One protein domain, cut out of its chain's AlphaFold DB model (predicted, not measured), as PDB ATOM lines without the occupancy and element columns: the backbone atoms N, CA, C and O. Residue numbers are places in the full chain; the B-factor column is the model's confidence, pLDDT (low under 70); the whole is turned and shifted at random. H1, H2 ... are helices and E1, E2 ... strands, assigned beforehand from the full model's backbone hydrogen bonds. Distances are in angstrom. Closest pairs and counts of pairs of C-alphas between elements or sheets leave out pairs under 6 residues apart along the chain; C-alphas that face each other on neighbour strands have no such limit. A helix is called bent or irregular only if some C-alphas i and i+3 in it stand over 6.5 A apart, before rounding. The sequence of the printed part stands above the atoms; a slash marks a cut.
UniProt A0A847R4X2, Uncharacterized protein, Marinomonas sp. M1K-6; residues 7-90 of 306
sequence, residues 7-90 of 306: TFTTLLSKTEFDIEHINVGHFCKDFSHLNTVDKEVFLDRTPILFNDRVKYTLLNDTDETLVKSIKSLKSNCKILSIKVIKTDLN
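Overview. This is residues 7 to 90 of the 306 residues of an uncharacterized protein of Marinomonas sp. M1K-6 (UniProt A0A847R4X2). Two long, bent strands, E1 and E4, run side by side in opposite directions as a curved ribbon, and a short hairpin, E2 and E3, joins it along E4 with its strands turned well away from the ribbon's line. From the end of E1 at one end of the ribbon the long loop of residues 25 to 47 swings out, pairs along E4 with its residues 40 to 41 and leads back to E2 partway along the ribbon; the short helix H2 comes near the ribbon at that same end of E1, while the five-residue helix H1 lies beyond the other end, away from the sheet. The printed part has 84 residues with two named helices and four named strands in the order H1, E1, E2, E3, H2, E4; the strongly twisted mixed sheet runs E1, E4, E2, E3. The class is mixed, helices and strands, with under half of the residues, 41 of 84, in named elements. The whole is compact, with a radius of gyration of the C-alphas of 13.2 A and spans of 39 by 26 by 17 A.

Arrangement. H1, residues 7 to 11, is not on the sheet, and a tight link joins it to E1, residues 16 to 24. E1 is an edge strand and bends by 62 degrees at residue 21. Its neighbour E4, residues 77 to 86, is antiparallel at 152 degrees and bends by 55 degrees at residue 80; N 18 and O 83 are 2.8 A apart and N 79 and O 22 are 2.9 A apart, both within hydrogen-bond range. E2, residues 48 to 52, is parallel to E4 at 63 degrees, with N 49 and O 82 at 2.8 A. E3, residues 55 to 58, forms a hairpin with E2, antiparallel at 150 degrees, with N 57 and O 50 at 2.8 A. H2, residues 64 to 71, only grazes the sheet, with its residues 67 to 71; its closest C-alphas to E1 are those of Ile 70 and Val 24, 7.5 A apart. In H2 every O i to N i+4 pair is within hydrogen-bond range; in H1 0 of 1 is, and 0 of 2 O i to N i+3 pairs.

Along the chain. H1 begins with C-alpha 7 at (128.835, 154.189, 173.591). E1 is 22.9 A long, E2 13.4 A, E3 9.7 A and H2 10.3 A. E4 is 26.1 A long, from C-alpha 77 at (158.482, 159.427, 189.799) to C-alpha 86 at (143.052, 166.600, 170.074).

Size, cuts and confidence. The C-alphas farthest apart, those of Thr 7 and Thr 36, are 39.7 A apart. The printed part has no cut. The link from E1 to E2 is long, 23 residues, of which residues 40 to 41 pair in parallel with residues 78 to 79 of E4. The mean pLDDT of the printed part is 79.2; residues 7 to 10, 26 to 38 and 52 to 54 are under 70.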
ATOM      1  N   THR A   7     129.134 152.863 173.041       55.38
ATOM      2  CA  THR A   7     128.835 154.189 173.591       55.38
ATOM      3  C   THR A   7     130.064 154.973 174.052       55.38
ATOM      4  O   THR A   7     130.010 156.196 174.126       55.38
ATOM      5  N   PHE A   8     131.180 154.296 174.341       58.69
ATOM      6  CA  PHE A   8     132.464 154.953 174.613       58.69
ATOM      7  C   PHE A   8     133.092 155.468 173.322       58.69
ATOM      8  O   PHE A   8     133.601 156.585 173.287       58.69
ATOM      9  N   THR A   9     132.983 154.685 172.246       60.44
ATOM     10  CA  THR A   9     133.477 155.074 170.923       60.44
ATOM     11  C   THR A   9     132.727 156.259 170.330       60.44
ATOM     12  O   THR A   9     133.333 157.003 169.575       60.44
ATOM     13  N   THR A  10     131.452 156.490 170.667       66.75
ATOM     14  CA  THR A  10     130.723 157.667 170.163       66.75
ATOM     15  C   THR A  10     131.107 158.962 170.875       66.75
ATOM     16  O   THR A  10     131.348 159.957 170.195       66.75
ATOM     17  N   LEU A  11     131.201 158.964 172.212       75.19
ATOM     18  CA  LEU A  11     131.510 160.177 172.988       75.19
ATOM     19  C   LEU A  11     132.935 160.700 172.762       75.19
ATOM     20  O   LEU A  11     133.145 161.903 172.790       75.19
ATOM     21  N   LEU A  12     133.894 159.805 172.522       84.62
ATOM     22  CA  LEU A  12     135.303 160.146 172.278       84.62
ATOM     23  C   LEU A  12     135.697 159.934 170.805       84.62
ATOM     24  O   LEU A  12     136.871 159.765 170.492       84.62
ATOM     25  N   SER A  13     134.719 159.913 169.890       80.25
ATOM     26  CA  SER A  13     134.920 159.547 168.472       80.25
ATOM     27  C   SER A  13     135.895 160.450 167.715       80.25
ATOM     28  O   SER A  13     136.503 160.011 166.742       80.25
ATOM     29  N   LYS A  14     136.048 161.702 168.152       86.31
ATOM     30  CA  LYS A  14     136.980 162.685 167.582       86.31
ATOM     31  C   LYS A  14     138.080 163.083 168.567       86.31
ATOM     32  O   LYS A  14     138.708 164.130 168.410       86.31
ATOM     33  N   THR A  15     138.292 162.266 169.595       88.31
ATOM     34  CA  THR A  15     139.358 162.461 170.571       88.31
ATOM     35  C   THR A  15     140.556 161.606 170.174       88.31
ATOM     36  O   THR A  15     140.456 160.383 170.089       88.31
ATOM     37  N   GLU A  16     141.695 162.248 169.934       89.38
ATOM     38  CA  GLU A  16     142.966 161.579 169.658       89.38
ATOM     39  C   GLU A  16     143.824 161.577 170.927       89.38
ATOM     40  O   GLU A  16     143.868 162.558 171.685       89.38
ATOM     41  N   PHE A  17     144.512 160.460 171.143       90.19
ATOM     42  CA  PHE A  17     145.335 160.221 172.317       90.19
ATOM     43  C   PHE A  17     146.783 159.970 171.913       90.19
ATOM     44  O   PHE A  17     147.041 159.322 170.902       90.19
ATOM     45  N   ASP A  18     147.699 160.424 172.755       89.44
ATOM     46  CA  ASP A  18     149.118 160.094 172.706       89.44
ATOM     47  C   ASP A  18     149.547 159.450 174.027       89.44
ATOM     48  O   ASP A  18     148.861 159.570 175.048       89.44
ATOM     49  N   ILE A  19     150.666 158.738 174.013       88.25
ATOM     50  CA  ILE A  19     151.244 158.121 175.201       88.25
ATOM     51  C   ILE A  19     152.511 158.892 175.545       88.25
ATOM     52  O   ILE A  19     153.485 158.870 174.798       88.25
ATOM     53  N   GLU A  20     152.520 159.532 176.709       86.50
ATOM     54  CA  GLU A  20     153.686 160.263 177.194       86.50
ATOM     55  C   GLU A  20     154.049 159.844 178.613       86.50
ATOM     56  O   GLU A  20     153.215 159.376 179.394       86.50
ATOM     57  N   HIS A  21     155.315 160.035 178.962       86.19
ATOM     58  CA  HIS A  21     155.729 159.952 180.349       86.19
ATOM     59  C   HIS A  21     155.610 161.318 181.010       86.19
ATOM     60  O   HIS A  21     156.012 162.324 180.427       86.19
ATOM     61  N   ILE A  22     155.117 161.336 182.245       84.62
ATOM     62  CA  ILE A  22     154.994 162.557 183.038       84.62
ATOM     63  C   ILE A  22     155.507 162.339 184.458       84.62
ATOM     64  O   ILE A  22     155.451 161.224 184.978       84.62
ATOM     65  N   ASN A  23     155.982 163.406 185.099       82.50
ATOM     66  CA  ASN A  23     156.427 163.347 186.485       82.50
ATOM     67  C   ASN A  23     155.265 163.650 187.443       82.50
ATOM     68  O   ASN A  23     154.530 164.627 187.265       82.50
ATOM     69  N   VAL A  24     155.124 162.825 188.483       79.25
ATOM     70  CA  VAL A  24     154.177 163.010 189.595       79.25
ATOM     71  C   VAL A  24     154.805 162.517 190.904       79.25
ATOM     72  O   VAL A  24     155.610 161.584 190.893       79.25
ATOM     73  N   GLY A  25     154.473 163.119 192.050       70.00
ATOM     74  CA  GLY A  25     154.934 162.605 193.343       70.00
ATOM     75  C   GLY A  25     154.843 163.595 194.498       70.00
ATOM     76  O   GLY A  25     154.139 164.594 194.433       70.00
ATOM     77  N   HIS A  26     155.556 163.297 195.585       61.94
ATOM     78  CA  HIS A  26     155.409 164.001 196.864       61.94
ATOM     79  C   HIS A  26     155.705 165.513 196.796       61.94
ATOM     80  O   HIS A  26     155.023 166.297 197.458       61.94
ATOM     81  N   PHE A  27     156.680 165.935 195.978       48.94
ATOM     82  CA  PHE A  27     157.041 167.351 195.807       48.94
ATOM     83  C   PHE A  27     156.365 167.991 194.585       48.94
ATOM     84  O   PHE A  27     156.113 169.194 194.580       48.94
ATOM     85  N   CYS A  28     156.014 167.189 193.577       52.41
ATOM     86  CA  CYS A  28     155.179 167.597 192.448       52.41
ATOM     87  C   CYS A  28     153.708 167.305 192.765       52.41
ATOM     88  O   CYS A  28     153.162 166.289 192.333       52.41
ATOM     89  N   LYS A  29     153.057 168.217 193.506       56.78
ATOM     90  CA  LYS A  29     151.602 168.147 193.767       56.78
ATOM     91  C   LYS A  29     150.769 168.121 192.477       56.78
ATOM     92  O   LYS A  29     149.640 167.642 192.503       56.78
ATOM     93  N   ASP A  30     151.348 168.604 191.378       67.12
ATOM     94  CA  ASP A  30     150.765 168.651 190.043       67.12
ATOM     95  C   ASP A  30     151.584 167.814 189.047       67.12
ATOM     96  O   ASP A  30     152.811 167.724 189.143       67.12
ATOM     97  N   PHE A  31     150.900 167.237 188.059       68.12
ATOM     98  CA  PHE A  31     151.520 166.559 186.919       68.12
ATOM     99  C   PHE A  31     152.335 167.559 186.089       68.12
ATOM    100  O   PHE A  31     151.806 168.591 185.666       68.12
ATOM    101  N   SER A  32     153.620 167.278 185.852       64.88
ATOM    102  CA  SER A  32     154.505 168.210 185.145       64.88
ATOM    103  C   SER A  32     155.612 167.516 184.354       64.88
ATOM    104  O   SER A  32     155.987 166.378 184.634       64.88
ATOM    105  N   HIS A  33     156.180 168.249 183.394       62.38
ATOM    106  CA  HIS A  33     157.398 167.865 182.668       62.38
ATOM    107  C   HIS A  33     158.685 168.294 183.390       62.38
ATOM    108  O   HIS A  33     159.776 168.139 182.852       62.38
ATOM    109  N   LEU A  34     158.590 168.855 184.602       62.50
ATOM    110  CA  LEU A  34     159.763 169.300 185.353       62.50
ATOM    111  C   LEU A  34     160.539 168.078 185.857       62.50
ATOM    112  O   LEU A  34     160.054 167.308 186.690       62.50
ATOM    113  N   ASN A  35     161.742 167.888 185.319       57.84
ATOM    114  CA  ASN A  35     162.632 166.785 185.665       57.84
ATOM    115  C   ASN A  35     163.138 166.947 187.091       57.84
ATOM    116  O   ASN A  35     163.862 167.897 187.385       57.84
ATOM    117  N   THR A  36     162.768 166.022 187.976       57.38
ATOM    118  CA  THR A  36     163.297 166.040 189.345       57.38
ATOM    119  C   THR A  36     163.889 164.717 189.832       57.38
ATOM    120  O   THR A  36     164.786 164.816 190.654       57.38
ATOM    121  N   VAL A  37     163.526 163.526 189.314       59.62
ATOM    122  CA  VAL A  37     164.249 162.237 189.525       59.62
ATOM    123  C   VAL A  37     163.808 161.184 188.472       59.62
ATOM    124  O   VAL A  37     162.619 161.092 188.186       59.62
ATOM    125  N   ASP A  38     164.721 160.338 187.967       60.78
ATOM    126  CA  ASP A  38     164.510 159.338 186.884       60.78
ATOM    127  C   ASP A  38     163.859 157.993 187.291       60.78
ATOM    128  O   ASP A  38     163.920 157.013 186.544       60.78
ATOM    129  N   LYS A  39     163.239 157.873 188.475       77.31
ATOM    130  CA  LYS A  39     162.625 156.590 188.858       77.31
ATOM    131  C   LYS A  39     161.299 156.395 188.123       77.31
ATOM    132  O   LYS A  39     160.289 157.003 188.481       77.31
ATOM    133  N   GLU A  40     161.303 155.512 187.131       82.31
ATOM    134  CA  GLU A  40     160.090 155.086 186.435       82.31
ATOM    135  C   GLU A  40     159.263 154.121 187.297       82.31
ATOM    136  O   GLU A  40     159.790 153.189 187.914       82.31
ATOM    137  N   VAL A  41     157.953 154.367 187.375       83.50
ATOM    138  CA  VAL A  41     156.997 153.550 188.133       83.50
ATOM    139  C   VAL A  41     155.777 153.252 187.270       83.50
ATOM    140  O   VAL A  41     155.195 154.141 186.652       83.50
ATOM    141  N   PHE A  42     155.352 151.990 187.282       83.62
ATOM    142  CA  PHE A  42     154.092 151.567 186.682       83.62
ATOM    143  C   PHE A  42     152.981 151.625 187.729       83.62
ATOM    144  O   PHE A  42     153.103 151.046 188.807       83.62
ATOM    145  N   LEU A  43     151.906 152.342 187.409       84.50
ATOM    146  CA  LEU A  43     150.700 152.398 188.230       84.50
ATOM    147  C   LEU A  43     149.720 151.303 187.796       84.50
ATOM    148  O   LEU A  43     149.629 150.982 186.612       84.50
ATOM    149  N   ASP A  44     148.928 150.790 188.742       82.31
ATOM    150  CA  ASP A  44     147.909 149.756 188.480       82.31
ATOM    151  C   ASP A  44     146.840 150.209 187.473       82.31
ATOM    152  O   ASP A  44     146.216 149.409 186.773       82.31
ATOM    153  N   ARG A  45     146.604 151.521 187.421       84.69
ATOM    154  CA  ARG A  45     145.701 152.190 186.488       84.69
ATOM    155  C   ARG A  45     146.472 153.294 185.783       84.69
ATOM    156  O   ARG A  45     147.251 154.004 186.408       84.69
ATOM    157  N   THR A  46     146.247 153.447 184.483       88.12
ATOM    158  CA  THR A  46     146.915 154.483 183.692       88.12
ATOM    159  C   THR A  46     146.214 155.832 183.894       88.12
ATOM    160  O   THR A  46     145.002 155.918 183.672       88.12
ATOM    161  N   PRO A  47     146.930 156.892 184.306       89.12
ATOM    162  CA  PRO A  47     146.372 158.233 184.343       89.12
ATOM    163  C   PRO A  47     146.096 158.752 182.935       89.12
ATOM    164  O   PRO A  47     146.893 158.548 182.015       89.12
ATOM    165  N   ILE A  48     144.961 159.432 182.791       89.62
ATOM    166  CA  ILE A  48     144.537 160.059 181.543       89.62
ATOM    167  C   ILE A  48     144.504 161.565 181.755       89.62
ATOM    168  O   ILE A  48     143.846 162.052 182.674       89.62
ATOM    169  N   LEU A  49     145.227 162.297 180.918       90.50
ATOM    170  CA  LEU A  49     145.531 163.702 181.120       90.50
ATOM    171  C   LEU A  49     145.005 164.568 179.979       90.50
ATOM    172  O   LEU A  49     145.049 164.186 178.809       90.50
ATOM    173  N   PHE A  50     144.577 165.775 180.330       89.19
ATOM    174  CA  PHE A  50     144.293 166.854 179.391       89.19
ATOM    175  C   PHE A  50     145.144 168.071 179.737       89.19
ATOM    176  O   PHE A  50     145.232 168.444 180.905       89.19
ATOM    177  N   ASN A  51     145.785 168.673 178.737       83.25
ATOM    178  CA  ASN A  51     146.618 169.855 178.935       83.25
ATOM    179  C   ASN A  51     145.875 171.108 178.472       83.25
ATOM    180  O   ASN A  51     145.756 171.340 177.268       83.25
ATOM    181  N   ASP A  52     145.445 171.941 179.415       67.81
ATOM    182  CA  ASP A  52     144.892 173.258 179.103       67.81
ATOM    183  C   ASP A  52     145.977 174.328 179.274       67.81
ATOM    184  O   ASP A  52     146.020 175.018 180.288       67.81
ATOM    185  N   ARG A  53     146.908 174.378 178.303       63.78
ATOM    186  CA  ARG A  53     147.997 175.365 178.064       63.78
ATOM    187  C   ARG A  53     148.982 175.684 179.210       63.78
ATOM    188  O   ARG A  53     150.081 176.147 178.926       63.78
ATOM    189  N   VAL A  54     148.627 175.449 180.468       63.22
ATOM    190  CA  VAL A  54     149.326 175.877 181.690       63.22
ATOM    191  C   VAL A  54     149.404 174.734 182.710       63.22
ATOM    192  O   VAL A  54     150.338 174.694 183.508       63.22
ATOM    193  N   LYS A  55     148.459 173.781 182.689       73.94
ATOM    194  CA  LYS A  55     148.398 172.684 183.661       73.94
ATOM    195  C   LYS A  55     147.795 171.413 183.064       73.94
ATOM    196  O   LYS A  55     146.864 171.462 182.262       73.94
ATOM    197  N   TYR A  56     148.313 170.273 183.518       82.31
ATOM    198  CA  TYR A  56     147.713 168.967 183.275       82.31
ATOM    199  C   TYR A  56     146.571 168.706 184.255       82.31
ATOM    200  O   TYR A  56     146.758 168.728 185.474       82.31
ATOM    201  N   THR A  57     145.401 168.403 183.706       86.25
ATOM    202  CA  THR A  57     144.222 167.962 184.447       86.25
ATOM    203  C   THR A  57     144.092 166.451 184.328       86.25
ATOM    204  O   THR A  57     144.056 165.908 183.222       86.25
ATOM    205  N   LEU A  58     144.004 165.771 185.472       88.88
ATOM    206  CA  LEU A  58     143.711 164.343 185.536       88.88
ATOM    207  C   LEU A  58     142.225 164.117 185.254       88.88
ATOM    208  O   LEU A  58     141.374 164.495 186.052       88.88
ATOM    209  N   LEU A  59     141.915 163.502 184.116       88.56
ATOM    210  CA  LEU A  59     140.539 163.281 183.671       88.56
ATOM    211  C   LEU A  59     139.868 162.120 184.407       88.56
ATOM    212  O   LEU A  59     138.651 162.111 184.566       88.56
ATOM    213  N   ASN A  60     140.648 161.133 184.854       85.06
ATOM    214  CA  ASN A  60     140.165 159.989 185.621       85.06
ATOM    215  C   ASN A  60     140.475 160.090 187.124       85.06
ATOM    216  O   ASN A  60     140.739 159.082 187.775       85.06
ATOM    217  N   ASP A  61     140.400 161.300 187.679       82.38
ATOM    218  CA  ASP A  61     140.645 161.601 189.095       82.38
ATOM    219  C   ASP A  61     139.645 160.953 190.065       82.38
ATOM    220  O   ASP A  61     139.910 160.845 191.259       82.38
ATOM    221  N   THR A  62     138.511 160.464 189.568       78.31
ATOM    222  CA  THR A  62     137.550 159.698 190.367       78.31
ATOM    223  C   THR A  62     137.923 158.217 190.514       78.31
ATOM    224  O   THR A  62     137.238 157.497 191.238       78.31
ATOM    225  N   ASP A  63     138.953 157.713 189.823       79.88
ATOM    226  CA  ASP A  63     139.439 156.339 190.011       79.88
ATOM    227  C   ASP A  63     140.207 156.235 191.339       79.88
ATOM    228  O   ASP A  63     141.344 156.691 191.470       79.88
ATOM    229  N   GLU A  64     139.580 155.636 192.354       80.62
ATOM    230  CA  GLU A  64     140.179 155.557 193.687       80.62
ATOM    231  C   GLU A  64     141.486 154.774 193.724       80.62
ATOM    232  O   GLU A  64     142.362 155.102 194.524       80.62
ATOM    233  N   THR A  65     141.603 153.718 192.915       83.94
ATOM    234  CA  THR A  65     142.815 152.902 192.861       83.94
ATOM    235  C   THR A  65     143.951 153.750 192.316       83.94
ATOM    236  O   THR A  65     144.992 153.841 192.957       83.94
ATOM    237  N   LEU A  66     143.715 154.463 191.211       86.50
ATOM    238  CA  LEU A  66     144.683 155.400 190.649       86.50
ATOM    239  C   LEU A  66     145.091 156.477 191.661       86.50
ATOM    240  O   LEU A  66     146.280 156.693 191.894       86.50
ATOM    241  N   VAL A  67     144.116 157.134 192.295       85.69
ATOM    242  CA  VAL A  67     144.384 158.210 193.260       85.69
ATOM    243  C   VAL A  67     145.166 157.696 194.467       85.69
ATOM    244  O   VAL A  67     146.087 158.371 194.928       85.69
ATOM    245  N   LYS A  68     144.833 156.509 194.990       85.44
ATOM    246  CA  LYS A  68     145.576 155.879 196.092       85.44
ATOM    247  C   LYS A  68     147.005 155.538 195.666       85.44
ATOM    248  O   LYS A  68     147.924 155.833 196.428       85.44
ATOM    249  N   SER A  69     147.200 154.993 194.463       87.44
ATOM    250  CA  SER A  69     148.528 154.654 193.938       87.44
ATOM    251  C   SER A  69     149.389 155.896 193.687       87.44
ATOM    252  O   SER A  69     150.573 155.874 193.993       87.44
ATOM    253  N   ILE A  70     148.814 157.014 193.230       85.94
ATOM    254  CA  ILE A  70     149.544 158.288 193.107       85.94
ATOM    255  C   ILE A  70     149.916 158.840 194.491       85.94
ATOM    256  O   ILE A  70     151.051 159.258 194.710       85.94
ATOM    257  N   LYS A  71     148.982 158.822 195.452       84.44
ATOM    258  CA  LYS A  71     149.210 159.340 196.814       84.44
ATOM    259  C   LYS A  71     150.228 158.530 197.620       84.44
ATOM    260  O   LYS A  71     150.803 159.069 198.561       84.44
ATOM    261  N   SER A  72     150.436 157.254 197.296       85.12
ATOM    262  CA  SER A  72     151.401 156.392 197.990       85.12
ATOM    263  C   SER A  72     152.846 156.573 197.505       85.12
ATOM    264  O   SER A  72     153.769 156.048 198.138       85.12
ATOM    265  N   LEU A  73     153.069 157.328 196.422       84.12
ATOM    266  CA  LEU A  73     154.403 157.619 195.901       84.12
ATOM    267  C   LEU A  73     155.207 158.447 196.916       84.12
ATOM    268  O   LEU A  73     154.862 159.578 197.253       84.12
ATOM    269  N   LYS A  74     156.316 157.873 197.394       79.19
ATOM    270  CA  LYS A  74     157.208 158.491 198.394       79.19
ATOM    271  C   LYS A  74     158.228 159.468 197.796       79.19
ATOM    272  O   LYS A  74     158.917 160.158 198.538       79.19
ATOM    273  N   SER A  75     158.348 159.511 196.474       78.75
ATOM    274  CA  SER A  75     159.293 160.345 195.729       78.75
ATOM    275  C   SER A  75     158.632 160.868 194.456       78.75
ATOM    276  O   SER A  75     157.558 160.397 194.082       78.75
ATOM    277  N   ASN A  76     159.269 161.829 193.788       78.69
ATOM    278  CA  ASN A  76     158.897 162.177 192.419       78.69
ATOM    279  C   ASN A  76     159.280 161.012 191.503       78.69
ATOM    280  O   ASN A  76     160.403 160.509 191.582       78.69
ATOM    281  N   CYS A  77     158.328 160.562 190.695       83.69
ATOM    282  CA  CYS A  77     158.482 159.427 189.799       83.69
ATOM    283  C   CYS A  77     157.970 159.797 188.413       83.69
ATOM    284  O   CYS A  77     157.017 160.568 188.272       83.69
ATOM    285  N   LYS A  78     158.570 159.175 187.406       86.94
ATOM    286  CA  LYS A  78     158.112 159.238 186.026       86.94
ATOM    287  C   LYS A  78     157.120 158.103 185.798       86.94
ATOM    288  O   LYS A  78     157.412 156.945 186.090       86.94
ATOM    289  N   ILE A  79     155.928 158.427 185.322       87.00
ATOM    290  CA  ILE A  79     154.857 157.456 185.097       87.00
ATOM    291  C   ILE A  79     154.399 157.507 183.646       87.00
ATOM    292  O   ILE A  79     154.398 158.569 183.024       87.00
ATOM    293  N   LEU A  80     153.987 156.359 183.112       89.06
ATOM    294  CA  LEU A  80     153.343 156.300 181.806       89.06
ATOM    295  C   LEU A  80     151.924 156.867 181.914       89.06
ATOM    296  O   LEU A  80     151.153 156.466 182.789       89.06
ATOM    297  N   SER A  81     151.571 157.774 181.013       88.62
ATOM    298  CA  SER A  81     150.268 158.429 180.971       88.62
ATOM    299  C   SER A  81     149.706 158.453 179.553       88.62
ATOM    300  O   SER A  81     150.442 158.380 178.570       88.62
ATOM    301  N   ILE A  82     148.381 158.539 179.458       90.56
ATOM    302  CA  ILE A  82     147.680 158.770 178.196       90.56
ATOM    303  C   ILE A  82     147.259 160.230 178.172       90.56
ATOM    304  O   ILE A  82     146.585 160.697 179.086       90.56
ATOM    305  N   LYS A  83     147.610 160.952 177.118       89.94
ATOM    306  CA  LYS A  83     147.287 162.363 176.955       89.94
ATOM    307  C   LYS A  83     146.309 162.565 175.820       89.94
ATOM    308  O   LYS A  83     146.499 162.044 174.729       89.94
ATOM    309  N   VAL A  84     145.288 163.376 176.059       90.31
ATOM    310  CA  VAL A  84     144.423 163.892 174.999       90.31
ATOM    311  C   VAL A  84     145.186 164.975 174.238       90.31
ATOM    312  O   VAL A  84     145.521 166.014 174.810       90.31
ATOM    313  N   ILE A  85     145.465 164.728 172.958       89.38
ATOM    314  CA  ILE A  85     146.191 165.664 172.080       89.38
ATOM    315  C   ILE A  85     145.258 166.472 171.179       89.38
ATOM    316  O   ILE A  85     145.600 167.577 170.764       89.38
ATOM    317  N   LYS A  86     144.063 165.944 170.902       89.50
ATOM    318  CA  LYS A  86     143.052 166.600 170.074       89.50
ATOM    319  C   LYS A  86     141.670 166.118 170.480       89.50
ATOM    320  O   LYS A  86     141.490 164.941 170.772       89.50
ATOM    321  N   THR A  87     140.703 167.023 170.509       89.19
ATOM    322  CA  THR A  87     139.303 166.727 170.827       89.19
ATOM    323  C   THR A  87     138.424 167.878 170.341       89.19
ATOM    324  O   THR A  87     138.905 169.007 170.244       89.19
ATOM    325  N   ASP A  88     137.155 167.611 170.028       88.00
ATOM    326  CA  ASP A  88     136.139 168.649 169.803       88.00
ATOM    327  C   ASP A  88     135.347 169.001 171.074       88.00
ATOM    328  O   ASP A  88     134.568 169.951 171.064       88.00
ATOM    329  N   LEU A  89     135.585 168.273 172.168       88.06
ATOM    330  CA  LEU A  89     135.009 168.537 173.488       88.06
ATOM    331  C   LEU A  89     135.776 169.638 174.227       88.06
ATOM    332  O   LEU A  89     137.009 169.651 174.230       88.06
ATOM    333  N   ASN A  90     135.059 170.509 174.931       87.38
ATOM    334  CA  ASN A  90     135.680 171.449 175.864       87.38
ATOM    335  C   ASN A  90     136.142 170.753 177.163       87.38
ATOM    336  O   ASN A  90     135.786 169.604 177.439       87.38
TER     337      ASN A  90